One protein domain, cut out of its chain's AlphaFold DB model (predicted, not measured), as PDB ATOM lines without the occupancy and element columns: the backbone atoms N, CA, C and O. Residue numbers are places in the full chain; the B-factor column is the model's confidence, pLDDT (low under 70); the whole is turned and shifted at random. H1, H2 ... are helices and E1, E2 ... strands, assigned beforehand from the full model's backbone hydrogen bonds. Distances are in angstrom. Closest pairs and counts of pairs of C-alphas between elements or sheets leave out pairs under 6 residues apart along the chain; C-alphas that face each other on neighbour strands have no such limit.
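What this domain is: This is residues 5 to 204 of the 205 residues of an uncharacterized protein of Acidaminococcus fermentans (strain ATCC 25085 / DSM 20731 / CCUG 9996 / CIP 106432 / VR4) (UniProt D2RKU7). What is the main picture? A twisted sheet of five strands, E3 E2 E5 E6 E7, has H3 and H4 over one face, and H1 and H2 pack on H3 in an up-and-down bundle. Residues 5 to 16 of H1 stick out as an arm, and E1 and E4 make a small second sheet near E2 and E5. What are the make-up and size? The printed part has 200 residues, of mixed class, with five named helices and seven named strands in the order H1 H2 H3 E1 E2 E3 E4 H4 H5 E5 E6 E7; both sheets are antiparallel. It is compact, with a radius of gyration of the C-alphas of 17.2 A and spans of 61 by 45 by 28 A.

How they stand to each other: How is the large sheet joined? E3, residues 113 to 118, E2, residues 95 to 101, E5, residues 159 to 168, E6, residues 171 to 179, and E7, residues 196 to 203, follow strand beside strand; E5 E6 E7 is a meander, each strand the antiparallel neighbour of the one before. Within hydrogen-bond range are N 116 and O 97 at 2.9 A, N 98 and O 162 at 3.0 A, N 163 and O 175 at 2.9 A, and N 174 and O 201 at 2.9 A. In E1, residues 88 to 90, and E4, residues 121 to 123, antiparallel neighbours, N 89 and O 122 are 2.9 A apart. Which helices are on it? H3, residues 63 to 84, and H4, residues 133 to 141, are on the same face, in two layers with the sheet, at heights of 8.3 A and 8.5 A; the closest C-alphas of H3 and E5 are those of Ala 72 and Gly 161, 5.6 A, and the closest of H4 and E3 are those of Phe 134 and Gly 115, 4.7 A. H3 touches H4 with residues 78 to 82 alone, about perpendicular at 84 degrees, closest at the C-alphas of Met 78 and Val 141, 5.5 A. H5, residues 146 to 149, only grazes the sheet. What touches H3, the hub? H1, residues 5 to 33, runs the same way at a shallow tilt of 6 degrees, with the C-alphas of Ile 25 and His 67 closest, 6.2 A. H2, residues 39 to 57, runs opposite ways to H3 at a steep tilt of 41 degrees, with Leu 53 and Asn 70 closest, their C-alphas 6.5 A apart. Every O i to N i+4 pair is within hydrogen-bond range in H2, H3 and H4, and 24 of 25 in H1; H5 is too short for one.

Where its parts are: Where does H1 begin? C-alpha 5 is at (18.946, 9.946, -31.521), and H1 is 42.0 A long, H3 31.3 A and H2 26.3 A. Where does the last strand end? E7 ends with C-alpha 203 at (65.282, -7.032, -16.352); E5 is 28.4 A long and E6 26.2 A.

The domain as a whole: How far does it reach? The two C-alphas farthest apart, of Arg 5 and Ser 169, are 62.7 A apart. Are there cuts, long links or weak places? The printed part has no cut; the links E2 to E3 and E6 to E7 are long, with 11 and 16 residues, and residues 5 to 61 have pLDDT under 70.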
ATOM      1  N   ARG A   5      18.675   9.862 -32.976       45.88
ATOM      2  CA  ARG A   5      18.946   9.946 -31.521       45.88
ATOM      3  C   ARG A   5      19.755   8.768 -30.961       45.88
ATOM      4  O   ARG A   5      20.538   8.967 -30.039       45.88
ATOM      5  N   LYS A   6      19.628   7.563 -31.532       40.56
ATOM      6  CA  LYS A   6      20.365   6.373 -31.055       40.56
ATOM      7  C   LYS A   6      21.870   6.433 -31.348       40.56
ATOM      8  O   LYS A   6      22.654   5.944 -30.545       40.56
ATOM      9  N   HIS A   7      22.281   7.059 -32.452       37.06
ATOM     10  CA  HIS A   7      23.693   7.119 -32.850       37.06
ATOM     11  C   HIS A   7      24.508   8.103 -31.987       37.06
ATOM     12  O   HIS A   7      25.601   7.776 -31.541       37.06
ATOM     13  N   SER A   8      23.927   9.266 -31.661       48.16
ATOM     14  CA  SER A   8      24.546  10.303 -30.812       48.16
ATOM     15  C   SER A   8      24.735   9.869 -29.352       48.16
ATOM     16  O   SER A   8      25.664  10.320 -28.691       48.16
ATOM     17  N   LEU A   9      23.836   9.041 -28.809       42.78
ATOM     18  CA  LEU A   9      23.959   8.543 -27.433       42.78
ATOM     19  C   LEU A   9      25.005   7.427 -27.320       42.78
ATOM     20  O   LEU A   9      25.677   7.335 -26.298       42.78
ATOM     21  N   ARG A  10      25.180   6.618 -28.376       47.03
ATOM     22  CA  ARG A  10      26.200   5.563 -28.420       47.03
ATOM     23  C   ARG A  10      27.617   6.135 -28.512       47.03
ATOM     24  O   ARG A  10      28.479   5.632 -27.808       47.03
ATOM     25  N   SER A  11      27.839   7.195 -29.298       48.88
ATOM     26  CA  SER A  11      29.158   7.847 -29.372       48.88
ATOM     27  C   SER A  11      29.507   8.584 -28.074       48.88
ATOM     28  O   SER A  11      30.557   8.341 -27.505       48.88
ATOM     29  N   LYS A  12      28.581   9.381 -27.517       48.12
ATOM     30  CA  LYS A  12      28.817  10.105 -26.251       48.12
ATOM     31  C   LYS A  12      28.955   9.181 -25.036       48.12
ATOM     32  O   LYS A  12      29.670   9.507 -24.097       48.12
ATOM     33  N   GLY A  13      28.239   8.053 -25.030       47.06
ATOM     34  CA  GLY A  13      28.356   7.036 -23.984       47.06
ATOM     35  C   GLY A  13      29.679   6.277 -24.058       47.06
ATOM     36  O   GLY A  13      30.259   5.994 -23.019       47.06
ATOM     37  N   GLN A  14      30.173   6.003 -25.266       47.59
ATOM     38  CA  GLN A  14      31.491   5.411 -25.480       47.59
ATOM     39  C   GLN A  14      32.608   6.357 -25.013       47.59
ATOM     40  O   GLN A  14      33.447   5.930 -24.228       47.59
ATOM     41  N   ASP A  15      32.524   7.648 -25.351       52.97
ATOM     42  CA  ASP A  15      33.494   8.653 -24.897       52.97
ATOM     43  C   ASP A  15      33.539   8.742 -23.355       52.97
ATOM     44  O   ASP A  15      34.604   8.721 -22.748       52.97
ATOM     45  N   ILE A  16      32.381   8.783 -22.679       57.44
ATOM     46  CA  ILE A  16      32.312   8.845 -21.204       57.44
ATOM     47  C   ILE A  16      32.817   7.552 -20.550       57.44
ATOM     48  O   ILE A  16      33.458   7.619 -19.501       57.44
ATOM     49  N   ILE A  17      32.538   6.387 -21.141       56.28
ATOM     50  CA  ILE A  17      33.043   5.095 -20.658       56.28
ATOM     51  C   ILE A  17      34.571   5.047 -20.781       56.28
ATOM     52  O   ILE A  17      35.229   4.641 -19.828       56.28
ATOM     53  N   GLU A  18      35.135   5.522 -21.891       53.38
ATOM     54  CA  GLU A  18      36.584   5.618 -22.104       53.38
ATOM     55  C   GLU A  18      37.247   6.561 -21.090       53.38
ATOM     56  O   GLU A  18      38.213   6.168 -20.437       53.38
ATOM     57  N   TYR A  19      36.688   7.754 -20.851       54.72
ATOM     58  CA  TYR A  19      37.210   8.675 -19.831       54.72
ATOM     59  C   TYR A  19      37.067   8.136 -18.404       54.72
ATOM     60  O   TYR A  19      37.978   8.300 -17.593       54.72
ATOM     61  N   ALA A  20      35.952   7.480 -18.077       59.25
ATOM     62  CA  ALA A  20      35.762   6.851 -16.774       59.25
ATOM     63  C   ALA A  20      36.718   5.666 -16.571       59.25
ATOM     64  O   ALA A  20      37.194   5.467 -15.458       59.25
ATOM     65  N   LEU A  21      37.042   4.920 -17.631       57.56
ATOM     66  CA  LEU A  21      38.027   3.836 -17.607       57.56
ATOM     67  C   LEU A  21      39.453   4.366 -17.492       57.56
ATOM     68  O   LEU A  21      40.196   3.875 -16.654       57.56
ATOM     69  N   MET A  22      39.828   5.407 -18.236       63.75
ATOM     70  CA  MET A  22      41.121   6.076 -18.058       63.75
ATOM     71  C   MET A  22      41.261   6.638 -16.640       63.75
ATOM     72  O   MET A  22      42.303   6.471 -16.010       63.75
ATOM     73  N   LEU A  23      40.199   7.235 -16.093       59.56
ATOM     74  CA  LEU A  23      40.184   7.712 -14.713       59.56
ATOM     75  C   LEU A  23      40.261   6.552 -13.711       59.56
ATOM     76  O   LEU A  23      41.018   6.641 -12.754       59.56
ATOM     77  N   ALA A  24      39.538   5.454 -13.934       60.12
ATOM     78  CA  ALA A  24      39.610   4.258 -13.097       60.12
ATOM     79  C   ALA A  24      40.994   3.596 -13.151       60.12
ATOM     80  O   ALA A  24      41.464   3.102 -12.134       60.12
ATOM     81  N   ILE A  25      41.679   3.647 -14.295       57.78
ATOM     82  CA  ILE A  25      43.067   3.206 -14.456       57.78
ATOM     83  C   ILE A  25      44.004   4.116 -13.656       57.78
ATOM     84  O   ILE A  25      44.809   3.620 -12.874       57.78
ATOM     85  N   VAL A  26      43.875   5.441 -13.779       58.00
ATOM     86  CA  VAL A  26      44.678   6.410 -13.009       58.00
ATOM     87  C   VAL A  26      44.440   6.259 -11.502       58.00
ATOM     88  O   VAL A  26      45.390   6.257 -10.721       58.00
ATOM     89  N   VAL A  27      43.187   6.073 -11.086       58.31
ATOM     90  CA  VAL A  27      42.804   5.847  -9.685       58.31
ATOM     91  C   VAL A  27      43.278   4.475  -9.194       58.31
ATOM     92  O   VAL A  27      43.789   4.381  -8.083       58.31
ATOM     93  N   GLY A  28      43.177   3.428 -10.017       56.75
ATOM     94  CA  GLY A  28      43.636   2.073  -9.705       56.75
ATOM     95  C   GLY A  28      45.153   1.997  -9.546       56.75
ATOM     96  O   GLY A  28      45.639   1.470  -8.550       56.75
ATOM     97  N   ILE A  29      45.904   2.615 -10.463       54.56
ATOM     98  CA  ILE A  29      47.359   2.810 -10.362       54.56
ATOM     99  C   ILE A  29      47.700   3.632  -9.107       54.56
ATOM    100  O   ILE A  29      48.632   3.292  -8.379       54.56
ATOM    101  N   GLY A  30      46.925   4.680  -8.815       51.25
ATOM    102  CA  GLY A  30      47.079   5.493  -7.606       51.25
ATOM    103  C   GLY A  30      46.865   4.706  -6.308       51.25
ATOM    104  O   GLY A  30      47.606   4.913  -5.348       51.25
ATOM    105  N   PHE A  31      45.908   3.773  -6.291       54.25
ATOM    106  CA  PHE A  31      45.659   2.870  -5.164       54.25
ATOM    107  C   PHE A  31      46.793   1.844  -4.997       54.25
ATOM    108  O   PHE A  31      47.351   1.720  -3.910       54.25
ATOM    109  N   LEU A  32      47.200   1.192  -6.092       55.53
ATOM    110  CA  LEU A  32      48.303   0.221  -6.160       55.53
ATOM    111  C   LEU A  32      49.646   0.774  -5.647       55.53
ATOM    112  O   LEU A  32      50.441   0.064  -5.038       55.53
ATOM    113  N   ILE A  33      49.925   2.052  -5.909       52.50
ATOM    114  CA  ILE A  33      51.225   2.694  -5.637       52.50
ATOM    115  C   ILE A  33      51.261   3.400  -4.272       52.50
ATOM    116  O   ILE A  33      52.327   3.822  -3.812       52.50
ATOM    117  N   TYR A  34      50.118   3.497  -3.585       48.19
ATOM    118  CA  TYR A  34      49.957   4.305  -2.377       48.19
ATOM    119  C   TYR A  34      50.960   3.969  -1.252       48.19
ATOM    120  O   TYR A  34      51.347   4.868  -0.496       48.19
ATOM    121  N   ASN A  35      51.452   2.726  -1.189       52.94
ATOM    122  CA  ASN A  35      52.331   2.229  -0.122       52.94
ATOM    123  C   ASN A  35      53.847   2.295  -0.405       52.94
ATOM    124  O   ASN A  35      54.626   1.794   0.404       52.94
ATOM    125  N   GLN A  36      54.315   2.940  -1.483       50.16
ATOM    126  CA  GLN A  36      55.762   3.180  -1.635       50.16
ATOM    127  C   GLN A  36      56.259   4.158  -0.553       50.16
ATOM    128  O   GLN A  36      55.650   5.200  -0.306       50.16
ATOM    129  N   SER A  37      57.341   3.815   0.149       47.69
ATOM    130  CA  SER A  37      57.969   4.722   1.115       47.69
ATOM    131  C   SER A  37      58.435   5.981   0.388       47.69
ATOM    132  O   SER A  37      59.099   5.862  -0.628       47.69
ATOM    133  N   ASN A  38      58.140   7.165   0.932       56.88
ATOM    134  CA  ASN A  38      58.519   8.476   0.384       56.88
ATOM    135  C   ASN A  38      57.694   8.967  -0.832       56.88
ATOM    136  O   ASN A  38      57.277   8.213  -1.705       56.88
ATOM    137  N   MET A  39      57.426  10.277  -0.879       54.19
ATOM    138  CA  MET A  39      56.589  10.911  -1.912       54.19
ATOM    139  C   MET A  39      57.237  10.882  -3.300       54.19
ATOM    140  O   MET A  39      56.532  10.755  -4.296       54.19
ATOM    141  N   ALA A  40      58.567  10.967  -3.370       52.66
ATOM    142  CA  ALA A  40      59.301  10.934  -4.633       52.66
ATOM    143  C   ALA A  40      59.117   9.597  -5.374       52.66
ATOM    144  O   ALA A  40      58.867   9.595  -6.577       52.66
ATOM    145  N   ASP A  41      59.142   8.476  -4.652       54.97
ATOM    146  CA  ASP A  41      58.975   7.143  -5.238       54.97
ATOM    147  C   ASP A  41      57.534   6.916  -5.711       54.97
ATOM    148  O   ASP A  41      57.313   6.399  -6.807       54.97
ATOM    149  N   LYS A  42      56.543   7.421  -4.960       52.22
ATOM    150  CA  LYS A  42      55.131   7.430  -5.388       52.22
ATOM    151  C   LYS A  42      54.939   8.210  -6.681       52.22
ATOM    152  O   LYS A  42      54.281   7.732  -7.599       52.22
ATOM    153  N   ILE A  43      55.526   9.400  -6.755       54.22
ATOM    154  CA  ILE A  43      55.443  10.279  -7.919       54.22
ATOM    155  C   ILE A  43      56.115   9.623  -9.132       54.22
ATOM    156  O   ILE A  43      55.503   9.538 -10.193       54.22
ATOM    157  N   ASN A  44      57.324   9.083  -8.968       55.72
ATOM    158  CA  ASN A  44      58.039   8.377 -10.034       55.72
ATOM    159  C   ASN A  44      57.293   7.133 -10.513       55.72
ATOM    160  O   ASN A  44      57.283   6.850 -11.706       55.72
ATOM    161  N   ALA A  45      56.644   6.398  -9.613       58.53
ATOM    162  CA  ALA A  45      55.862   5.234  -9.990       58.53
ATOM    163  C   ALA A  45      54.561   5.616 -10.708       58.53
ATOM    164  O   ALA A  45      54.226   4.983 -11.703       58.53
ATOM    165  N   VAL A  46      53.856   6.666 -10.271       55.75
ATOM    166  CA  VAL A  46      52.671   7.178 -10.982       55.75
ATOM    167  C   VAL A  46      53.059   7.697 -12.368       55.75
ATOM    168  O   VAL A  46      52.405   7.340 -13.343       55.75
ATOM    169  N   PHE A  47      54.140   8.473 -12.492       54.75
ATOM    170  CA  PHE A  47      54.614   8.976 -13.787       54.75
ATOM    171  C   PHE A  47      55.204   7.877 -14.680       54.75
ATOM    172  O   PHE A  47      54.969   7.878 -15.884       54.75
ATOM    173  N   GLY A  48      55.921   6.910 -14.110       58.38
ATOM    174  CA  GLY A  48      56.419   5.739 -14.832       58.38
ATOM    175  C   GLY A  48      55.274   4.882 -15.371       58.38
ATOM    176  O   GLY A  48      55.266   4.532 -16.550       58.38
ATOM    177  N   ASN A  49      54.256   4.624 -14.546       61.91
ATOM    178  CA  ASN A  49      53.049   3.931 -14.982       61.91
ATOM    179  C   ASN A  49      52.236   4.765 -15.984       61.91
ATOM    180  O   ASN A  49      51.660   4.188 -16.896       61.91
ATOM    181  N   ALA A  50      52.221   6.096 -15.876       58.72
ATOM    182  CA  ALA A  50      51.574   6.970 -16.855       58.72
ATOM    183  C   ALA A  50      52.293   6.950 -18.217       58.72
ATOM    184  O   ALA A  50      51.632   6.923 -19.249       58.72
ATOM    185  N   ASN A  51      53.626   6.900 -18.246       55.66
ATOM    186  CA  ASN A  51      54.382   6.749 -19.494       55.66
ATOM    187  C   ASN A  51      54.129   5.381 -20.145       55.66
ATOM    188  O   ASN A  51      53.935   5.307 -21.357       55.66
ATOM    189  N   ASN A  52      54.070   4.310 -19.347       62.94
ATOM    190  CA  ASN A  52      53.692   2.983 -19.842       62.94
ATOM    191  C   ASN A  52      52.242   2.961 -20.346       62.94
ATOM    192  O   ASN A  52      51.973   2.384 -21.398       62.94
ATOM    193  N   LEU A  53      51.330   3.640 -19.646       62.78
ATOM    194  CA  LEU A  53      49.945   3.822 -20.072       62.78
ATOM    195  C   LEU A  53      49.886   4.528 -21.427       62.78
ATOM    196  O   LEU A  53      49.248   4.010 -22.331       62.78
ATOM    197  N   LEU A  54      50.573   5.662 -21.596       60.41
ATOM    198  CA  LEU A  54      50.601   6.402 -22.862       60.41
ATOM    199  C   LEU A  54      51.169   5.546 -24.003       60.41
ATOM    200  O   LEU A  54      50.555   5.461 -25.062       60.41
ATOM    201  N   ALA A  55      52.269   4.829 -23.763       60.94
ATOM    202  CA  ALA A  55      52.843   3.909 -24.746       60.94
ATOM    203  C   ALA A  55      51.922   2.717 -25.072       60.94
ATOM    204  O   ALA A  55      51.985   2.167 -26.174       60.94
ATOM    205  N   THR A  56      51.079   2.294 -24.124       60.00
ATOM    206  CA  THR A  56      50.080   1.239 -24.342       60.00
ATOM    207  C   THR A  56      48.872   1.789 -25.097       60.00
ATOM    208  O   THR A  56      48.436   1.147 -26.040       60.00
ATOM    209  N   VAL A  57      48.393   2.995 -24.774       59.59
ATOM    210  CA  VAL A  57      47.307   3.700 -25.487       59.59
ATOM    211  C   VAL A  57      47.679   3.985 -26.945       59.59
ATOM    212  O   VAL A  57      46.834   3.878 -27.828       59.59
ATOM    213  N   GLU A  58      48.945   4.298 -27.229       59.59
ATOM    214  CA  GLU A  58      49.431   4.463 -28.607       59.59
ATOM    215  C   GLU A  58      49.359   3.169 -29.435       59.59
ATOM    216  O   GLU A  58      49.271   3.229 -30.662       59.59
ATOM    217  N   LYS A  59      49.401   2.000 -28.784       61.16
ATOM    218  CA  LYS A  59      49.392   0.681 -29.439       61.16
ATOM    219  C   LYS A  59      48.033  -0.011 -29.395       61.16
ATOM    220  O   LYS A  59      47.721  -0.778 -30.299       61.16
ATOM    221  N   GLU A  60      47.242   0.257 -28.364       64.94
ATOM    222  CA  GLU A  60      45.990  -0.415 -28.037       64.94
ATOM    223  C   GLU A  60      44.919   0.632 -27.730       64.94
ATOM    224  O   GLU A  60      45.061   1.440 -26.814       64.94
ATOM    225  N   SER A  61      43.822   0.610 -28.484       68.00
ATOM    226  CA  SER A  61      42.706   1.552 -28.300       68.00
ATOM    227  C   SER A  61      41.540   0.965 -27.506       68.00
ATOM    228  O   SER A  61      40.642   1.710 -27.124       68.00
ATOM    229  N   ASP A  62      41.541  -0.346 -27.235       79.69
ATOM    230  CA  ASP A  62      40.477  -0.992 -26.466       79.69
ATOM    231  C   ASP A  62      40.666  -0.729 -24.957       79.69
ATOM    232  O   ASP A  62      41.652  -1.185 -24.363       79.69
ATOM    233  N   PRO A  63      39.715  -0.044 -24.293       76.19
ATOM    234  CA  PRO A  63      39.792   0.256 -22.864       76.19
ATOM    235  C   PRO A  63      39.923  -0.975 -21.963       76.19
ATOM    236  O   PRO A  63      40.525  -0.888 -20.893       76.19
ATOM    237  N   ALA A  64      39.366  -2.117 -22.370       81.62
ATOM    238  CA  ALA A  64      39.460  -3.360 -21.618       81.62
ATOM    239  C   ALA A  64      40.875  -3.950 -21.682       81.62
ATOM    240  O   ALA A  64      41.415  -4.390 -20.666       81.62
ATOM    241  N   VAL A  65      41.499  -3.900 -22.864       86.38
ATOM    242  CA  VAL A  65      42.903  -4.292 -23.049       86.38
ATOM    243  C   VAL A  65      43.800  -3.377 -22.221       86.38
ATOM    244  O   VAL A  65      44.645  -3.866 -21.472       86.38
ATOM    245  N   LEU A  66      43.571  -2.061 -22.284       80.75
ATOM    246  CA  LEU A  66      44.313  -1.078 -21.496       80.75
ATOM    247  C   LEU A  66      44.191  -1.338 -19.995       80.75
ATOM    248  O   LEU A  66      45.209  -1.398 -19.311       80.75
ATOM    249  N   HIS A  67      42.978  -1.521 -19.474       84.56
ATOM    250  CA  HIS A  67      42.754  -1.833 -18.062       84.56
ATOM    251  C   HIS A  67      43.614  -3.017 -17.597       84.56
ATOM    252  O   HIS A  67      44.413  -2.884 -16.665       84.56
ATOM    253  N   ASP A  68      43.504  -4.147 -18.296       88.88
ATOM    254  CA  ASP A  68      44.196  -5.378 -17.923       88.88
ATOM    255  C   ASP A  68      45.723  -5.237 -18.064       88.88
ATOM    256  O   ASP A  68      46.480  -5.728 -17.224       88.88
ATOM    257  N   ARG A  69      46.210  -4.514 -19.085       88.88
ATOM    258  CA  ARG A  69      47.655  -4.292 -19.294       88.88
ATOM    259  C   ARG A  69      48.256  -3.406 -18.216       88.88
ATOM    260  O   ARG A  69      49.328  -3.721 -17.710       88.88
ATOM    261  N   ASN A  70      47.557  -2.350 -17.814       83.44
ATOM    262  CA  ASN A  70      48.031  -1.462 -16.753       83.44
ATOM    263  C   ASN A  70      48.091  -2.175 -15.400       83.44
ATOM    264  O   ASN A  70      49.051  -1.998 -14.647       83.44
ATOM    265  N   TYR A  71      47.098  -3.017 -15.102       86.19
ATOM    266  CA  TYR A  71      47.143  -3.849 -13.905       86.19
ATOM    267  C   TYR A  71      48.289  -4.871 -13.981       86.19
ATOM    268  O   TYR A  71      48.979  -5.100 -12.989       86.19
ATOM    269  N   ALA A  72      48.577  -5.425 -15.166       92.81
ATOM    270  CA  ALA A  72      49.740  -6.287 -15.379       92.81
ATOM    271  C   ALA A  72      51.080  -5.561 -15.188       92.81
ATOM    272  O   ALA A  72      51.968  -6.091 -14.528       92.81
ATOM    273  N   ASP A  73      51.234  -4.332 -15.676       87.88
ATOM    274  CA  ASP A  73      52.439  -3.532 -15.425       87.88
ATOM    275  C   ASP A  73      52.638  -3.250 -13.927       87.88
ATOM    276  O   ASP A  73      53.759  -3.342 -13.415       87.88
ATOM    277  N   ALA A  74      51.553  -2.999 -13.186       86.31
ATOM    278  CA  ALA A  74      51.618  -2.888 -11.732       86.31
ATOM    279  C   ALA A  74      52.018  -4.216 -11.063       86.31
ATOM    280  O   ALA A  74      52.885  -4.216 -10.188       86.31
ATOM    281  N   MET A  75      51.469  -5.352 -11.513       93.75
ATOM    282  CA  MET A  75      51.882  -6.691 -11.067       93.75
ATOM    283  C   MET A  75      53.378  -6.943 -11.296       93.75
ATOM    284  O   MET A  75      54.068  -7.427 -10.397       93.75
ATOM    285  N   ALA A  76      53.901  -6.572 -12.467       95.31
ATOM    286  CA  ALA A  76      55.323  -6.686 -12.773       95.31
ATOM    287  C   ALA A  76      56.171  -5.850 -11.816       95.31
ATOM    288  O   ALA A  76      57.170  -6.342 -11.295       95.31
ATOM    289  N   LYS A  77      55.769  -4.601 -11.557       92.12
ATOM    290  CA  LYS A  77      56.472  -3.729 -10.613       92.12
ATOM    291  C   LYS A  77      56.479  -4.310  -9.197       92.12
ATOM    292  O   LYS A  77      57.543  -4.369  -8.593       92.12
ATOM    293  N   MET A  78      55.339  -4.792  -8.703       92.94
ATOM    294  CA  MET A  78      55.243  -5.424  -7.381       92.94
ATOM    295  C   MET A  78      56.172  -6.639  -7.261       92.94
ATOM    296  O   MET A  78      56.930  -6.744  -6.297       92.94
ATOM    297  N   LEU A  79      56.180  -7.524  -8.265       96.50
ATOM    298  CA  LEU A  79      57.089  -8.672  -8.284       96.50
ATOM    299  C   LEU A  79      58.563  -8.250  -8.345       96.50
ATOM    300  O   LEU A  79      59.372  -8.784  -7.590       96.50
ATOM    301  N   LYS A  80      58.919  -7.291  -9.207       96.25
ATOM    302  CA  LYS A  80      60.292  -6.773  -9.319       96.25
ATOM    303  C   LYS A  80      60.777  -6.167  -8.008       96.25
ATOM    304  O   LYS A  80      61.861  -6.510  -7.548       96.25
ATOM    305  N   ASP A  81      59.964  -5.318  -7.384       93.38
ATOM    306  CA  ASP A  81      60.302  -4.673  -6.116       93.38
ATOM    307  C   ASP A  81      60.478  -5.720  -5.003       93.38
ATOM    308  O   ASP A  81      61.417  -5.635  -4.211       93.38
ATOM    309  N   ALA A  82      59.615  -6.741  -4.954       95.94
ATOM    310  CA  ALA A  82      59.724  -7.828  -3.983       95.94
ATOM    311  C   ALA A  82      60.974  -8.698  -4.201       95.94
ATOM    312  O   ALA A  82      61.593  -9.128  -3.225       95.94
ATOM    313  N   ILE A  83      61.373  -8.932  -5.454       96.69
ATOM    314  CA  ILE A  83      62.615  -9.642  -5.785       96.69
ATOM    315  C   ILE A  83      63.837  -8.800  -5.409       96.69
ATOM    316  O   ILE A  83      64.727  -9.292  -4.719       96.69
ATOM    317  N   ALA A  84      63.857  -7.519  -5.782       95.44
ATOM    318  CA  ALA A  84      64.959  -6.606  -5.476       95.44
ATOM    319  C   ALA A  84      65.173  -6.425  -3.961       95.44
ATOM    320  O   ALA A  84      66.307  -6.312  -3.501       95.44
ATOM    321  N   LYS A  85      64.094  -6.455  -3.168       94.62
ATOM    322  CA  LYS A  85      64.147  -6.411  -1.695       94.62
ATOM    323  C   LYS A  85      64.526  -7.749  -1.046       94.62
ATOM    324  O   LYS A  85      64.747  -7.789   0.161       94.62
ATOM    325  N   GLY A  86      64.554  -8.848  -1.803       96.38
ATOM    326  CA  GLY A  86      64.764 -10.201  -1.277       96.38
ATOM    327  C   GLY A  86      63.545 -10.807  -0.566       96.38
ATOM    328  O   GLY A  86      63.655 -11.900  -0.002       96.38
ATOM    329  N   THR A  87      62.386 -10.140  -0.609       97.50
ATOM    330  CA  THR A  87      61.097 -10.683  -0.146       97.50
ATOM    331  C   THR A  87      60.743 -11.948  -0.919       97.50
ATOM    332  O   THR A  87      60.278 -12.919  -0.324       97.50
ATOM    333  N   VAL A  88      60.988 -11.946  -2.232       98.31
ATOM    334  CA  VAL A  88      60.849 -13.109  -3.111       98.31
ATOM    335  C   VAL A  88      62.228 -13.472  -3.647       98.31
ATOM    336  O   VAL A  88      62.908 -12.630  -4.221       98.31
ATOM    337  N   GLN A  89      62.648 -14.722  -3.484       98.00
ATOM    338  CA  GLN A  89      63.928 -15.202  -4.010       98.00
ATOM    339  C   GLN A  89      63.687 -16.410  -4.908       98.00
ATOM    340  O   GLN A  89      62.930 -17.320  -4.564       98.00
ATOM    341  N   LEU A  90      64.330 -16.401  -6.073       98.19
ATOM    342  CA  LEU A  90      64.220 -17.430  -7.098       98.19
ATOM    343  C   LEU A  90      65.591 -18.064  -7.311       98.19
ATOM    344  O   LEU A  90      66.559 -17.347  -7.562       98.19
ATOM    345  N   SER A  91      65.677 -19.394  -7.271       97.31
ATOM    346  CA  SER A  91      66.876 -20.079  -7.765       97.31
ATOM    347  C   SER A  91      67.047 -19.861  -9.271       97.31
ATOM    348  O   SER A  91      66.083 -19.544  -9.969       97.31
ATOM    349  N   ASP A  92      68.241 -20.107  -9.799       97.31
ATOM    350  CA  ASP A  92      68.473 -20.067 -11.244       97.31
ATOM    351  C   ASP A  92      67.512 -21.021 -11.977       97.31
ATOM    352  O   ASP A  92      67.265 -22.152 -11.545       97.31
ATOM    353  N   GLY A  93      66.903 -20.531 -13.055       97.50
ATOM    354  CA  GLY A  93      65.868 -21.214 -13.831       97.50
ATOM    355  C   GLY A  93      64.470 -21.226 -13.197       97.50
ATOM    356  O   GLY A  93      63.513 -21.643 -13.857       97.50
ATOM    357  N   ALA A  94      64.306 -20.780 -11.947       98.06
ATOM    358  CA  ALA A  94      62.992 -20.713 -11.315       98.06
ATOM    359  C   ALA A  94      62.153 -19.571 -11.896       98.06
ATOM    360  O   ALA A  94      62.665 -18.523 -12.295       98.06
ATOM    361  N   THR A  95      60.839 -19.780 -11.925       97.81
ATOM    362  CA  THR A  95      59.854 -18.779 -12.349       97.81
ATOM    363  C   THR A  95      58.813 -18.600 -11.263       97.81
ATOM    364  O   THR A  95      58.362 -19.577 -10.665       97.81
ATOM    365  N   VAL A  96      58.389 -17.364 -11.040       97.94
ATOM    366  CA  VAL A  96      57.233 -17.030 -10.208       97.94
ATOM    367  C   VAL A  96      56.274 -16.167 -11.017       97.94
ATOM    368  O   VAL A  96      56.718 -15.351 -11.823       97.94
ATOM    369  N   GLY A  97      54.970 -16.338 -10.823       96.94
ATOM    370  CA  GLY A  97      53.982 -15.506 -11.501       96.94
ATOM    371  C   GLY A  97      52.739 -15.247 -10.667       96.94
ATOM    372  O   GLY A  97      52.372 -16.059  -9.813       96.94
ATOM    373  N   ILE A  98      52.100 -14.113 -10.942       96.94
ATOM    374  CA  ILE A  98      50.828 -13.686 -10.350       96.94
ATOM    375  C   ILE A  98      49.840 -13.324 -11.459       96.94
ATOM    376  O   ILE A  98      50.234 -12.773 -12.490       96.94
ATOM    377  N   TYR A  99      48.565 -13.656 -11.253       96.81
ATOM    378  CA  TYR A  99      47.516 -13.502 -12.264       96.81
ATOM    379  C   TYR A  99      46.217 -12.981 -11.668       96.81
ATOM    380  O   TYR A  99      45.811 -13.421 -10.590       96.81
ATOM    381  N   ALA A 100      45.544 -12.116 -12.418       96.19
ATOM    382  CA  ALA A 100      44.132 -11.809 -12.254       96.19
ATOM    383  C   ALA A 100      43.297 -12.749 -13.139       96.19
ATOM    384  O   ALA A 100      43.725 -13.138 -14.227       96.19
ATOM    385  N   GLN A 101      42.103 -13.113 -12.680       95.31
ATOM    386  CA  GLN A 101      41.193 -14.012 -13.389       95.31
ATOM    387  C   GLN A 101      39.739 -13.527 -13.308       95.31
ATOM    388  O   GLN A 101      39.364 -12.785 -12.411       95.31
ATOM    389  N   ASN A 102      38.892 -13.925 -14.252       93.75
ATOM    390  CA  ASN A 102      37.506 -13.454 -14.360       93.75
ATOM    391  C   ASN A 102      36.522 -14.191 -13.431       93.75
ATOM    392  O   ASN A 102      35.306 -14.031 -13.547       93.75
ATOM    393  N   ALA A 103      37.039 -15.037 -12.541       93.31
ATOM    394  CA  ALA A 103      36.253 -15.881 -11.659       93.31
ATOM    395  C   ALA A 103      36.891 -15.996 -10.268       93.31
ATOM    396  O   ALA A 103      38.119 -15.976 -10.158       93.31
ATOM    397  N   PRO A 104      36.082 -16.195  -9.214       93.31
ATOM    398  CA  PRO A 104      36.589 -16.303  -7.852       93.31
ATOM    399  C   PRO A 104      37.407 -17.580  -7.658       93.31
ATOM    400  O   PRO A 104      36.991 -18.662  -8.073       93.31
ATOM    401  N   ASN A 105      38.535 -17.469  -6.954       94.31
ATOM    402  CA  ASN A 105      39.373 -18.605  -6.595       94.31
ATOM    403  C   ASN A 105      39.137 -19.027  -5.137       94.31
ATOM    404  O   ASN A 105      39.469 -18.305  -4.193       94.31
ATOM    405  N   GLY A 106      38.601 -20.232  -4.930       92.19
ATOM    406  CA  GLY A 106      38.312 -20.764  -3.592       92.19
ATOM    407  C   GLY A 106      39.540 -20.932  -2.684       92.19
ATOM    408  O   GLY A 106      39.380 -21.022  -1.472       92.19
ATOM    409  N   LYS A 107      40.757 -20.942  -3.245       93.00
ATOM    410  CA  LYS A 107      42.029 -21.038  -2.502       93.00
ATOM    411  C   LYS A 107      42.615 -19.677  -2.098       93.00
ATOM    412  O   LYS A 107      43.678 -19.641  -1.486       93.00
ATOM    413  N   ALA A 108      41.945 -18.578  -2.442       92.94
ATOM    414  CA  ALA A 108      42.365 -17.215  -2.126       92.94
ATOM    415  C   ALA A 108      41.174 -16.368  -1.668       92.94
ATOM    416  O   ALA A 108      40.891 -15.332  -2.254       92.94
ATOM    417  N   ASP A 109      40.422 -16.847  -0.675       94.12
ATOM    418  CA  ASP A 109      39.262 -16.147  -0.100       94.12
ATOM    419  C   ASP A 109      38.228 -15.672  -1.142       94.12
ATOM    420  O   ASP A 109      37.529 -14.682  -0.944       94.12
ATOM    421  N   LYS A 110      38.104 -16.411  -2.255       93.25
ATOM    422  CA  LYS A 110      37.261 -16.083  -3.419       93.25
ATOM    423  C   LYS A 110      37.679 -14.816  -4.171       93.25
ATOM    424  O   LYS A 110      36.933 -14.380  -5.044       93.25
ATOM    425  N   TYR A 111      38.862 -14.269  -3.912       94.25
ATOM    426  CA  TYR A 111      39.445 -13.252  -4.774       94.25
ATOM    427  C   TYR A 111      39.735 -13.824  -6.161       94.25
ATOM    428  O   TYR A 111      39.992 -15.015  -6.356       94.25
ATOM    429  N   ASN A 112      39.701 -12.931  -7.135       95.25
ATOM    430  CA  ASN A 112      39.849 -13.203  -8.556       95.25
ATOM    431  C   ASN A 112      41.331 -13.279  -8.955       95.25
ATOM    432  O   ASN A 112      41.778 -12.621  -9.894       95.25
ATOM    433  N   ILE A 113      42.109 -14.066  -8.209       95.50
ATOM    434  CA  ILE A 113      43.562 -14.153  -8.359       95.50
ATOM    435  C   ILE A 113      44.077 -15.586  -8.411       95.50
ATOM    436  O   ILE A 113      43.452 -16.530  -7.923       95.50
ATOM    437  N   ASN A 114      45.266 -15.731  -8.983       95.50
ATOM    438  CA  ASN A 114      46.006 -16.980  -9.056       95.50
ATOM    439  C   ASN A 114      47.519 -16.721  -9.109       95.50
ATOM    440  O   ASN A 114      47.966 -15.572  -9.115       95.50
ATOM    441  N   GLY A 115      48.318 -17.777  -9.168       94.75
ATOM    442  CA  GLY A 115      49.766 -17.676  -9.307       94.75
ATOM    443  C   GLY A 115      50.392 -18.974  -9.774       94.75
ATOM    444  O   GLY A 115      49.759 -20.030  -9.789       94.75
ATOM    445  N   LEU A 116      51.668 -18.894 -10.122       93.38
ATOM    446  CA  LEU A 116      52.466 -20.066 -10.441       93.38
ATOM    447  C   LEU A 116      53.842 -19.999  -9.810       93.38
ATOM    448  O   LEU A 116      54.354 -18.924  -9.491       93.38
ATOM    449  N   LYS A 117      54.454 -21.178  -9.702       95.44
ATOM    450  CA  LYS A 117      55.888 -21.304  -9.487       95.44
ATOM    451  C   LYS A 117      56.457 -22.482 -10.270       95.44
ATOM    452  O   LYS A 117      55.809 -23.522 -10.390       95.44
ATOM    453  N   THR A 118      57.686 -22.335 -10.738       96.12
ATOM    454  CA  THR A 118      58.545 -23.432 -11.198       96.12
ATOM    455  C   THR A 118      59.890 -23.327 -10.489       96.12
ATOM    456  O   THR A 118      60.314 -22.234 -10.117       96.12
ATOM    457  N   GLY A 119      60.560 -24.459 -10.273       96.75
ATOM    458  CA  GLY A 119      61.803 -24.487  -9.503       96.75
ATOM    459  C   GLY A 119      61.616 -24.078  -8.037       96.75
ATOM    460  O   GLY A 119      60.518 -24.188  -7.476       96.75
ATOM    461  N   ASN A 120      62.708 -23.630  -7.415       97.94
ATOM    462  CA  ASN A 120      62.728 -23.243  -6.010       97.94
ATOM    463  C   ASN A 120      62.465 -21.742  -5.875       97.94
ATOM    464  O   ASN A 120      63.220 -20.914  -6.385       97.94
ATOM    465  N   VAL A 121      61.390 -21.410  -5.159       98.50
ATOM    466  CA  VAL A 121      60.984 -20.034  -4.860       98.50
ATOM    467  C   VAL A 121      60.731 -19.933  -3.364       98.50
ATOM    468  O   VAL A 121      59.957 -20.726  -2.818       98.50
ATOM    469  N   THR A 122      61.353 -18.953  -2.712       98.44
ATOM    470  CA  THR A 122      61.057 -18.604  -1.321       98.44
ATOM    471  C   THR A 122      60.402 -17.231  -1.237       98.44
ATOM    472  O   THR A 122      60.679 -16.337  -2.036       98.44
ATOM    473  N   VAL A 123      59.495 -17.078  -0.275       98.38
ATOM    474  CA  VAL A 123      58.779 -15.837   0.025       98.38
ATOM    475  C   VAL A 123      58.895 -15.592   1.526       98.38
ATOM    476  O   VAL A 123      58.563 -16.478   2.316       98.38
ATOM    477  N   ASN A 124      59.408 -14.430   1.931       96.75
ATOM    478  CA  ASN A 124      59.713 -14.111   3.335       96.75
ATOM    479  C   ASN A 124      60.564 -15.198   4.025       96.75
ATOM    480  O   ASN A 124      60.304 -15.590   5.165       96.75
ATOM    481  N   GLY A 125      61.547 -15.742   3.300       97.06
ATOM    482  CA  GLY A 125      62.442 -16.796   3.791       97.06
ATOM    483  C   GLY A 125      61.812 -18.189   3.935       97.06
ATOM    484  O   GLY A 125      62.481 -19.106   4.404       97.06
ATOM    485  N   LYS A 126      60.550 -18.385   3.533       98.12
ATOM    486  CA  LYS A 126      59.853 -19.684   3.560       98.12
ATOM    487  C   LYS A 126      59.678 -20.226   2.148       98.12
ATOM    488  O   LYS A 126      59.505 -19.441   1.223       98.12
ATOM    489  N   ASP A 127      59.667 -21.550   1.969       98.12
ATOM    490  CA  ASP A 127      59.260 -22.145   0.685       98.12
ATOM    491  C   ASP A 127      57.884 -21.610   0.258       98.12
ATOM    492  O   ASP A 127      56.991 -21.438   1.091       98.12
ATOM    493  N   TYR A 128      57.707 -21.370  -1.041       97.94
ATOM    494  CA  TYR A 128      56.466 -20.861  -1.622       97.94
ATOM    495  C   TYR A 128      55.214 -21.600  -1.123       97.94
ATOM    496  O   TYR A 128      54.228 -20.958  -0.766       97.94
ATOM    497  N   MET A 129      55.235 -22.937  -1.051       96.75
ATOM    498  CA  MET A 129      54.082 -23.713  -0.578       96.75
ATOM    499  C   MET A 129      53.859 -23.505   0.920       96.75
ATOM    500  O   MET A 129      52.726 -23.291   1.347       96.75
ATOM    501  N   ALA A 130      54.939 -23.497   1.707       97.25
ATOM    502  CA  ALA A 130      54.891 -23.241   3.146       97.25
ATOM    503  C   ALA A 130      54.447 -21.805   3.488       97.25
ATOM    504  O   ALA A 130      53.907 -21.568   4.568       97.25
ATOM    505  N   ASN A 131      54.627 -20.850   2.571       96.44
ATOM    506  CA  ASN A 131      54.138 -19.480   2.708       96.44
ATOM    507  C   ASN A 131      52.641 -19.324   2.361       96.44
ATOM    508  O   ASN A 131      52.119 -18.215   2.386       96.44
ATOM    509  N   GLY A 132      51.918 -20.405   2.048       95.94
ATOM    510  CA  GLY A 132      50.518 -20.333   1.608       95.94
ATOM    511  C   GLY A 132      50.363 -20.210   0.089       95.94
ATOM    512  O   GLY A 132      49.362 -19.676  -0.391       95.94
ATOM    513  N   ALA A 133      51.351 -20.704  -0.662       95.94
ATOM    514  CA  ALA A 133      51.367 -20.756  -2.120       95.94
ATOM    515  C   ALA A 133      51.105 -19.381  -2.767       95.94
ATOM    516  O   ALA A 133      51.605 -18.360  -2.293       95.94
ATOM    517  N   PHE A 134      50.332 -19.343  -3.858       95.19
ATOM    518  CA  PHE A 134      50.102 -18.111  -4.614       95.19
ATOM    519  C   PHE A 134      49.406 -17.037  -3.777       95.19
ATOM    520  O   PHE A 134      49.720 -15.861  -3.922       95.19
ATOM    521  N   TYR A 135      48.494 -17.418  -2.880       96.31
ATOM    522  CA  TYR A 135      47.804 -16.441  -2.047       96.31
ATOM    523  C   TYR A 135      48.761 -15.810  -1.027       96.31
ATOM    524  O   TYR A 135      48.734 -14.604  -0.785       96.31
ATOM    525  N   GLY A 136      49.669 -16.616  -0.477       97.00
ATOM    526  CA  GLY A 136      50.790 -16.133   0.323       97.00
ATOM    527  C   GLY A 136      51.715 -15.181  -0.432       97.00
ATOM    528  O   GLY A 136      52.136 -14.175   0.130       97.00
ATOM    529  N   LEU A 137      52.014 -15.486  -1.700       97.50
ATOM    530  CA  LEU A 137      52.800 -14.614  -2.573       97.50
ATOM    531  C   LEU A 137      52.101 -13.270  -2.792       97.50
ATOM    532  O   LEU A 137      52.718 -12.242  -2.545       97.50
ATOM    533  N   TRP A 138      50.825 -13.268  -3.191       96.12
ATOM    534  CA  TRP A 138      50.049 -12.037  -3.392       96.12
ATOM    535  C   TRP A 138      50.102 -11.116  -2.172       96.12
ATOM    536  O   TRP A 138      50.449  -9.949  -2.303       96.12
ATOM    537  N   LYS A 139      49.879 -11.665  -0.974       94.94
ATOM    538  CA  LYS A 139      49.973 -10.908   0.285       94.94
ATOM    539  C   LYS A 139      51.368 -10.367   0.595       94.94
ATOM    540  O   LYS A 139      51.477  -9.420   1.358       94.94
ATOM    541  N   ALA A 140      52.421 -10.997   0.078       95.12
ATOM    542  CA  ALA A 140      53.799 -10.590   0.331       95.12
ATOM    543  C   ALA A 140      54.319  -9.550  -0.670       95.12
ATOM    544  O   ALA A 140      55.289  -8.863  -0.368       95.12
ATOM    545  N   VAL A 141      53.727  -9.472  -1.867       93.44
ATOM    546  CA  VAL A 141      54.169  -8.552  -2.931       93.44
ATOM    547  C   VAL A 141      53.265  -7.330  -3.070       93.44
ATOM    548  O   VAL A 141      53.690  -6.327  -3.637       93.44
ATOM    549  N   ASP A 142      52.045  -7.403  -2.538       86.56
ATOM    550  CA  ASP A 142      51.045  -6.342  -2.584       86.56
ATOM    551  C   ASP A 142      50.552  -5.981  -1.174       86.56
ATOM    552  O   ASP A 142      49.469  -6.379  -0.734       86.56
ATOM    553  N   ASP A 143      51.345  -5.172  -0.471       79.06
ATOM    554  CA  ASP A 143      51.001  -4.652   0.860       79.06
ATOM    555  C   ASP A 143      49.705  -3.815   0.852       79.06
ATOM    556  O   ASP A 143      49.066  -3.637   1.889       79.06
ATOM    557  N   SER A 144      49.318  -3.267  -0.308       76.50
ATOM    558  CA  SER A 144      48.097  -2.463  -0.467       76.50
ATOM    559  C   SER A 144      46.825  -3.306  -0.588       76.50
ATOM    560  O   SER A 144      45.722  -2.771  -0.482       76.50
ATOM    561  N   GLN A 145      46.971  -4.622  -0.775       84.19
ATOM    562  CA  GLN A 145      45.874  -5.558  -1.022       84.19
ATOM    563  C   GLN A 145      44.992  -5.151  -2.214       84.19
ATOM    564  O   GLN A 145      43.787  -5.419  -2.246       84.19
ATOM    565  N   SER A 146      45.589  -4.521  -3.225       80.12
ATOM    566  CA  SER A 146      44.940  -4.220  -4.504       80.12
ATOM    567  C   SER A 146      44.363  -5.466  -5.186       80.12
ATOM    568  O   SER A 146      43.339  -5.377  -5.864       80.12
ATOM    569  N   TYR A 147      44.941  -6.643  -4.920       85.25
ATOM    570  CA  TYR A 147      44.462  -7.937  -5.405       85.25
ATOM    571  C   TYR A 147      43.006  -8.244  -5.033       85.25
ATOM    572  O   TYR A 147      42.367  -9.070  -5.687       85.25
ATOM    573  N   THR A 148      42.451  -7.574  -4.020       86.69
ATOM    574  CA  THR A 148      41.030  -7.680  -3.656       86.69
ATOM    575  C   THR A 148      40.096  -7.149  -4.751       86.69
ATOM    576  O   THR A 148      38.963  -7.612  -4.862       86.69
ATOM    577  N   GLY A 149      40.585  -6.228  -5.590       83.56
ATOM    578  CA  GLY A 149      39.894  -5.675  -6.758       83.56
ATOM    579  C   GLY A 149      40.321  -6.288  -8.095       83.56
ATOM    580  O   GLY A 149      39.914  -5.786  -9.142       83.56
ATOM    581  N   ALA A 150      41.137  -7.350  -8.086       89.56
ATOM    582  CA  ALA A 150      41.590  -7.998  -9.313       89.56
ATOM    583  C   ALA A 150      40.398  -8.446 -10.174       89.56
ATOM    584  O   ALA A 150      39.418  -9.021  -9.693       89.56
ATOM    585  N   SER A 151      40.469  -8.168 -11.468       89.44
ATOM    586  CA  SER A 151      39.417  -8.514 -12.420       89.44
ATOM    587  C   SER A 151      39.971  -8.541 -13.836       89.44
ATOM    588  O   SER A 151      41.070  -8.046 -14.085       89.44
ATOM    589  N   VAL A 152      39.199  -9.131 -14.749       91.69
ATOM    590  CA  VAL A 152      39.484  -9.170 -16.186       91.69
ATOM    591  C   VAL A 152      38.418  -8.373 -16.908       91.69
ATOM    592  O   VAL A 152      37.229  -8.675 -16.783       91.69
ATOM    593  N   ALA A 153      38.846  -7.346 -17.635       88.62
ATOM    594  CA  ALA A 153      37.959  -6.495 -18.413       88.62
ATOM    595  C   ALA A 153      37.753  -7.028 -19.839       88.62
ATOM    596  O   ALA A 153      36.675  -6.845 -20.413       88.62
ATOM    597  N   GLN A 154      38.765  -7.682 -20.422       89.25
ATOM    598  CA  GLN A 154      38.671  -8.250 -21.771       89.25
ATOM    599  C   GLN A 154      37.631  -9.377 -21.830       89.25
ATOM    600  O   GLN A 154      37.652 -10.311 -21.034       89.25
ATOM    601  N   LYS A 155      36.716  -9.317 -22.806       87.12
ATOM    602  CA  LYS A 155      35.591 -10.268 -22.911       87.12
ATOM    603  C   LYS A 155      35.997 -11.662 -23.385       87.12
ATOM    604  O   LYS A 155      35.285 -12.622 -23.107       87.12
ATOM    605  N   ASP A 156      37.080 -11.760 -24.144       91.00
ATOM    606  CA  ASP A 156      37.596 -13.001 -24.726       91.00
ATOM    607  C   ASP A 156      38.710 -13.634 -23.879       91.00
ATOM    608  O   ASP A 156      39.238 -14.683 -24.249       91.00
ATOM    609  N   LYS A 157      39.070 -13.011 -22.749       94.19
ATOM    610  CA  LYS A 157      40.082 -13.513 -21.818       94.19
ATOM    611  C   LYS A 157      39.437 -13.956 -20.518       94.19
ATOM    612  O   LYS A 157      38.531 -13.317 -19.988       94.19
ATOM    613  N   ASP A 158      39.954 -15.051 -19.982       95.19
ATOM    614  CA  ASP A 158      39.586 -15.525 -18.652       95.19
ATOM    615  C   ASP A 158      40.592 -15.082 -17.594       95.19
ATOM    616  O   ASP A 158      40.242 -15.005 -16.419       95.19
ATOM    617  N   TRP A 159      41.831 -14.785 -17.985       95.94
ATOM    618  CA  TRP A 159      42.891 -14.392 -17.066       95.94
ATOM    619  C   TRP A 159      44.022 -13.652 -17.786       95.94
ATOM    620  O   TRP A 159      44.223 -13.799 -18.994       95.94
ATOM    621  N   TYR A 160      44.789 -12.881 -17.021       96.44
ATOM    622  CA  TYR A 160      46.058 -12.289 -17.438       96.44
ATOM    623  C   TYR A 160      47.003 -12.167 -16.243       96.44
ATOM    624  O   TYR A 160      46.581 -12.213 -15.088       96.44
ATOM    625  N   GLY A 161      48.298 -12.023 -16.499       96.00
ATOM    626  CA  GLY A 161      49.274 -11.904 -15.427       96.00
ATOM    627  C   GLY A 161      50.695 -11.699 -15.904       96.00
ATOM    628  O   GLY A 161      50.953 -11.486 -17.093       96.00
ATOM    629  N   VAL A 162      51.608 -11.769 -14.940       97.38
ATOM    630  CA  VAL A 162      53.039 -11.560 -15.142       97.38
ATOM    631  C   VAL A 162      53.828 -12.704 -14.531       97.38
ATOM    632  O   VAL A 162      53.550 -13.140 -13.416       97.38
ATOM    633  N   GLU A 163      54.839 -13.153 -15.265       97.38
ATOM    634  CA  GLU A 163      55.826 -14.143 -14.849       97.38
ATOM    635  C   GLU A 163      57.214 -13.507 -14.838       97.38
ATOM    636  O   GLU A 163      57.585 -12.824 -15.795       97.38
ATOM    637  N   ILE A 164      58.001 -13.773 -13.797       98.19
ATOM    638  CA  ILE A 164      59.425 -13.442 -13.745       98.19
ATOM    639  C   ILE A 164      60.226 -14.730 -13.599       98.19
ATOM    640  O   ILE A 164      60.031 -15.487 -12.647       98.19
ATOM    641  N   THR A 165      61.137 -14.960 -14.540       98.25
ATOM    642  CA  THR A 165      62.093 -16.073 -14.539       98.25
ATOM    643  C   THR A 165      63.482 -15.545 -14.202       98.25
ATOM    644  O   THR A 165      63.942 -14.608 -14.855       98.25
ATOM    645  N   ASN A 166      64.159 -16.151 -13.224       98.06
ATOM    646  CA  ASN A 166      65.583 -15.915 -12.986       98.06
ATOM    647  C   ASN A 166      66.397 -16.733 -14.002       98.06
ATOM    648  O   ASN A 166      66.385 -17.961 -13.957       98.06
ATOM    649  N   ASN A 167      67.096 -16.069 -14.919       97.25
ATOM    650  CA  ASN A 167      67.936 -16.716 -15.931       97.25
ATOM    651  C   ASN A 167      69.359 -17.018 -15.416       97.25
ATOM    652  O   ASN A 167      70.173 -17.556 -16.164       97.25
ATOM    653  N   GLY A 168      69.659 -16.677 -14.160       93.19
ATOM    654  CA  GLY A 168      70.989 -16.743 -13.565       93.19
ATOM    655  C   GLY A 168      71.782 -15.450 -13.749       93.19
ATOM    656  O   GLY A 168      71.419 -14.566 -14.525       93.19
ATOM    657  N   SER A 169      72.876 -15.322 -12.993       89.81
ATOM    658  CA  SER A 169      73.814 -14.186 -13.083       89.81
ATOM    659  C   SER A 169      73.164 -12.797 -12.937       89.81
ATOM    660  O   SER A 169      73.633 -11.828 -13.529       89.81
ATOM    661  N   GLY A 170      72.082 -12.693 -12.157       87.19
ATOM    662  CA  GLY A 170      71.352 -11.435 -11.952       87.19
ATOM    663  C   GLY A 170      70.499 -10.993 -13.145       87.19
ATOM    664  O   GLY A 170      70.036  -9.857 -13.166       87.19
ATOM    665  N   ASN A 171      70.277 -11.867 -14.130       95.12
ATOM    666  CA  ASN A 171      69.449 -11.589 -15.294       95.12
ATOM    667  C   ASN A 171      68.067 -12.231 -15.163       95.12
ATOM    668  O   ASN A 171      67.950 -13.408 -14.825       95.12
ATOM    669  N   TYR A 172      67.020 -11.481 -15.497       98.25
ATOM    670  CA  TYR A 172      65.642 -11.951 -15.409       98.25
ATOM    671  C   TYR A 172      64.889 -11.743 -16.722       98.25
ATOM    672  O   TYR A 172      65.069 -10.742 -17.419       98.25
ATOM    673  N   THR A 173      63.989 -12.675 -17.032       98.25
ATOM    674  CA  THR A 173      62.976 -12.509 -18.081       98.25
ATOM    675  C   THR A 173      61.641 -12.194 -17.431       98.25
ATOM    676  O   THR A 173      61.190 -12.953 -16.577       98.25
ATOM    677  N   VAL A 174      60.974 -11.133 -17.876       98.19
ATOM    678  CA  VAL A 174      59.604 -10.803 -17.471       98.19
ATOM    679  C   VAL A 174      58.678 -11.041 -18.657       98.19
ATOM    680  O   VAL A 174      58.912 -10.502 -19.739       98.19
ATOM    681  N   LYS A 175      57.642 -11.859 -18.472       97.31
ATOM    682  CA  LYS A 175      56.636 -12.167 -19.498       97.31
ATOM    683  C   LYS A 175      55.262 -11.739 -19.029       97.31
ATOM    684  O   LYS A 175      54.869 -12.044 -17.906       97.31
ATOM    685  N   TYR A 176      54.525 -11.099 -19.921       96.62
ATOM    686  CA  TYR A 176      53.156 -10.676 -19.694       96.62
ATOM    687  C   TYR A 176      52.244 -11.529 -20.562       96.62
ATOM    688  O   TYR A 176      52.470 -11.675 -21.769       96.62
ATOM    689  N   ARG A 177      51.232 -12.130 -19.939       95.12
ATOM    690  CA  ARG A 177      50.398 -13.143 -20.586       95.12
ATOM    691  C   ARG A 177      48.924 -12.907 -20.370       95.12
ATOM    692  O   ARG A 177      48.526 -12.366 -19.342       95.12
ATOM    693  N   ASP A 178      48.134 -13.343 -21.335       95.19
ATOM    694  CA  ASP A 178      46.692 -13.507 -21.210       95.19
ATOM    695  C   ASP A 178      46.251 -14.814 -21.851       95.19
ATOM    696  O   ASP A 178      46.898 -15.335 -22.762       95.19
ATOM    697  N   GLY A 179      45.141 -15.350 -21.363       94.19
ATOM    698  CA  GLY A 179      44.600 -16.583 -21.889       94.19
ATOM    699  C   GLY A 179      43.120 -16.750 -21.608       94.19
ATOM    700  O   GLY A 179      42.501 -16.023 -20.829       94.19
ATOM    701  N   SER A 180      42.570 -17.750 -22.280       93.19
ATOM    702  CA  SER A 180      41.206 -18.232 -22.115       93.19
ATOM    703  C   SER A 180      41.236 -19.684 -21.647       93.19
ATOM    704  O   SER A 180      42.094 -20.464 -22.064       93.19
ATOM    705  N   GLY A 181      40.266 -20.065 -20.833       91.81
ATOM    706  CA  GLY A 181      40.085 -21.404 -20.307       91.81
ATOM    707  C   GLY A 181      40.813 -21.658 -18.990       91.81
ATOM    708  O   GLY A 181      41.830 -21.049 -18.651       91.81
ATOM    709  N   TYR A 182      40.272 -22.635 -18.266       92.00
ATOM    710  CA  TYR A 182      40.800 -23.156 -17.012       92.00
ATOM    711  C   TYR A 182      41.084 -24.650 -17.161       92.00
ATOM    712  O   TYR A 182      40.418 -25.349 -17.925       92.00
ATOM    713  N   SER A 183      42.057 -25.159 -16.409       89.75
ATOM    714  CA  SER A 183      42.389 -26.589 -16.400       89.75
ATOM    715  C   SER A 183      41.432 -27.421 -15.543       89.75
ATOM    716  O   SER A 183      41.505 -28.649 -15.559       89.75
ATOM    717  N   ASN A 184      40.542 -26.773 -14.788       88.81
ATOM    718  CA  ASN A 184      39.561 -27.428 -13.936       88.81
ATOM    719  C   ASN A 184      38.278 -26.596 -13.771       88.81
ATOM    720  O   ASN A 184      38.259 -25.387 -13.998       88.81
ATOM    721  N   ALA A 185      37.204 -27.262 -13.336       88.00
ATOM    722  CA  ALA A 185      35.894 -26.640 -13.125       88.00
ATOM    723  C   ALA A 185      35.871 -25.639 -11.957       88.00
ATOM    724  O   ALA A 185      35.062 -24.713 -11.961       88.00
ATOM    725  N   SER A 186      36.769 -25.800 -10.980       88.25
ATOM    726  CA  SER A 186      36.914 -24.892  -9.836       88.25
ATOM    727  C   SER A 186      37.571 -23.560 -10.204       88.25
ATOM    728  O   SER A 186      37.632 -22.673  -9.357       88.25
ATOM    729  N   LYS A 187      38.059 -23.420 -11.447       87.75
ATOM    730  CA  LYS A 187      38.729 -22.224 -11.975       87.75
ATOM    731  C   LYS A 187      39.896 -21.750 -11.105       87.75
ATOM    732  O   LYS A 187      40.187 -20.561 -11.023       87.75
ATOM    733  N   ASP A 188      40.571 -22.691 -10.452       85.00
ATOM    734  CA  ASP A 188      41.731 -22.418  -9.597       85.00
ATOM    735  C   ASP A 188      43.057 -22.846 -10.244       85.00
ATOM    736  O   ASP A 188      44.117 -22.727  -9.629       85.00
ATOM    737  N   GLY A 189      43.014 -23.285 -11.505       84.31
ATOM    738  CA  GLY A 189      44.183 -23.580 -12.323       84.31
ATOM    739  C   GLY A 189      43.946 -23.265 -13.798       84.31
ATOM    740  O   GLY A 189      42.835 -23.398 -14.313       84.31
ATOM    741  N   PHE A 190      45.012 -22.876 -14.488       85.88
ATOM    742  CA  PHE A 190      45.078 -22.692 -15.941       85.88
ATOM    743  C   PHE A 190      46.451 -23.145 -16.451       85.88
ATOM    744  O   PHE A 190      47.321 -23.520 -15.660       85.88
ATOM    745  N   ARG A 191      46.636 -23.175 -17.777       82.62
ATOM    746  CA  ARG A 191      47.884 -23.590 -18.437       82.62
ATOM    747  C   ARG A 191      48.532 -22.381 -19.122       82.62
ATOM    748  O   ARG A 191      48.230 -22.109 -20.280       82.62
ATOM    749  N   PRO A 192      49.431 -21.652 -18.440       79.81
ATOM    750  CA  PRO A 192      50.084 -20.478 -19.015       79.81
ATOM    751  C   PRO A 192      50.929 -20.765 -20.261       79.81
ATOM    752  O   PRO A 192      51.195 -19.856 -21.042       79.81
ATOM    753  N   SER A 193      51.347 -22.014 -20.483       76.88
ATOM    754  CA  SER A 193      52.059 -22.418 -21.702       76.88
ATOM    755  C   SER A 193      51.238 -22.222 -22.974       76.88
ATOM    756  O   SER A 193      51.817 -21.967 -24.024       76.88
ATOM    757  N   ASP A 194      49.913 -22.305 -22.867       78.44
ATOM    758  CA  ASP A 194      48.986 -22.314 -24.005       78.44
ATOM    759  C   ASP A 194      48.429 -20.901 -24.275       78.44
ATOM    760  O   ASP A 194      47.461 -20.717 -25.007       78.44
ATOM    761  N   SER A 195      49.026 -19.898 -23.630       88.00
ATOM    762  CA  SER A 195      48.544 -18.522 -23.576       88.00
ATOM    763  C   SER A 195      49.269 -17.599 -24.546       88.00
ATOM    764  O   SER A 195      50.371 -17.893 -25.023       88.00
ATOM    765  N   ASN A 196      48.670 -16.440 -24.797       92.06
ATOM    766  CA  ASN A 196      49.304 -15.388 -25.567       92.06
ATOM    767  C   ASN A 196      50.340 -14.656 -24.704       92.06
ATOM    768  O   ASN A 196      50.022 -14.153 -23.627       92.06
ATOM    769  N   ASN A 197      51.578 -14.575 -25.189       93.25
ATOM    770  CA  ASN A 197      52.637 -13.757 -24.603       93.25
ATOM    771  C   ASN A 197      52.747 -12.450 -25.395       93.25
ATOM    772  O   ASN A 197      53.421 -12.406 -26.423       93.25
ATOM    773  N   TYR A 198      52.070 -11.404 -24.926       91.12
ATOM    774  CA  TYR A 198      51.960 -10.136 -25.653       91.12
ATOM    775  C   TYR A 198      53.105  -9.157 -25.359       91.12
ATOM    776  O   TYR A 198      53.293  -8.196 -26.103       91.12
ATOM    777  N   LYS A 199      53.878  -9.373 -24.287       94.12
ATOM    778  CA  LYS A 199      55.039  -8.540 -23.942       94.12
ATOM    779  C   LYS A 199      56.089  -9.375 -23.220       94.12
ATOM    780  O   LYS A 199      55.790 -10.155 -22.321       94.12
ATOM    781  N   THR A 200      57.347  -9.203 -23.608       95.44
ATOM    782  CA  THR A 200      58.503  -9.796 -22.930       95.44
ATOM    783  C   THR A 200      59.597  -8.752 -22.815       95.44
ATOM    784  O   THR A 200      59.843  -8.007 -23.760       95.44
ATOM    785  N   GLU A 201      60.259  -8.710 -21.668       95.81
ATOM    786  CA  GLU A 201      61.377  -7.806 -21.419       95.81
ATOM    787  C   GLU A 201      62.457  -8.493 -20.580       95.81
ATOM    788  O   GLU A 201      62.191  -9.418 -19.807       95.81
ATOM    789  N   THR A 202      63.688  -8.023 -20.746       96.31
ATOM    790  CA  THR A 202      64.814  -8.390 -19.889       96.31
ATOM    791  C   THR A 202      64.919  -7.379 -18.758       96.31
ATOM    792  O   THR A 202      64.833  -6.174 -18.988       96.31
ATOM    793  N   TRP A 203      65.123  -7.863 -17.538       96.19
ATOM    794  CA  TRP A 203      65.282  -7.032 -16.352       96.19
ATOM    795  C   TRP A 203      66.525  -7.457 -15.569       96.19
ATOM    796  O   TRP A 203      66.731  -8.643 -15.327       96.19
ATOM    797  N   ASN A 204      67.340  -6.477 -15.183       92.81
ATOM    798  CA  ASN A 204      68.514  -6.652 -14.333       92.81
ATOM    799  C   ASN A 204      68.335  -5.695 -13.135       92.81
ATOM    800  O   ASN A 204      68.357  -4.483 -13.377       92.81
TER     801      ASN A 204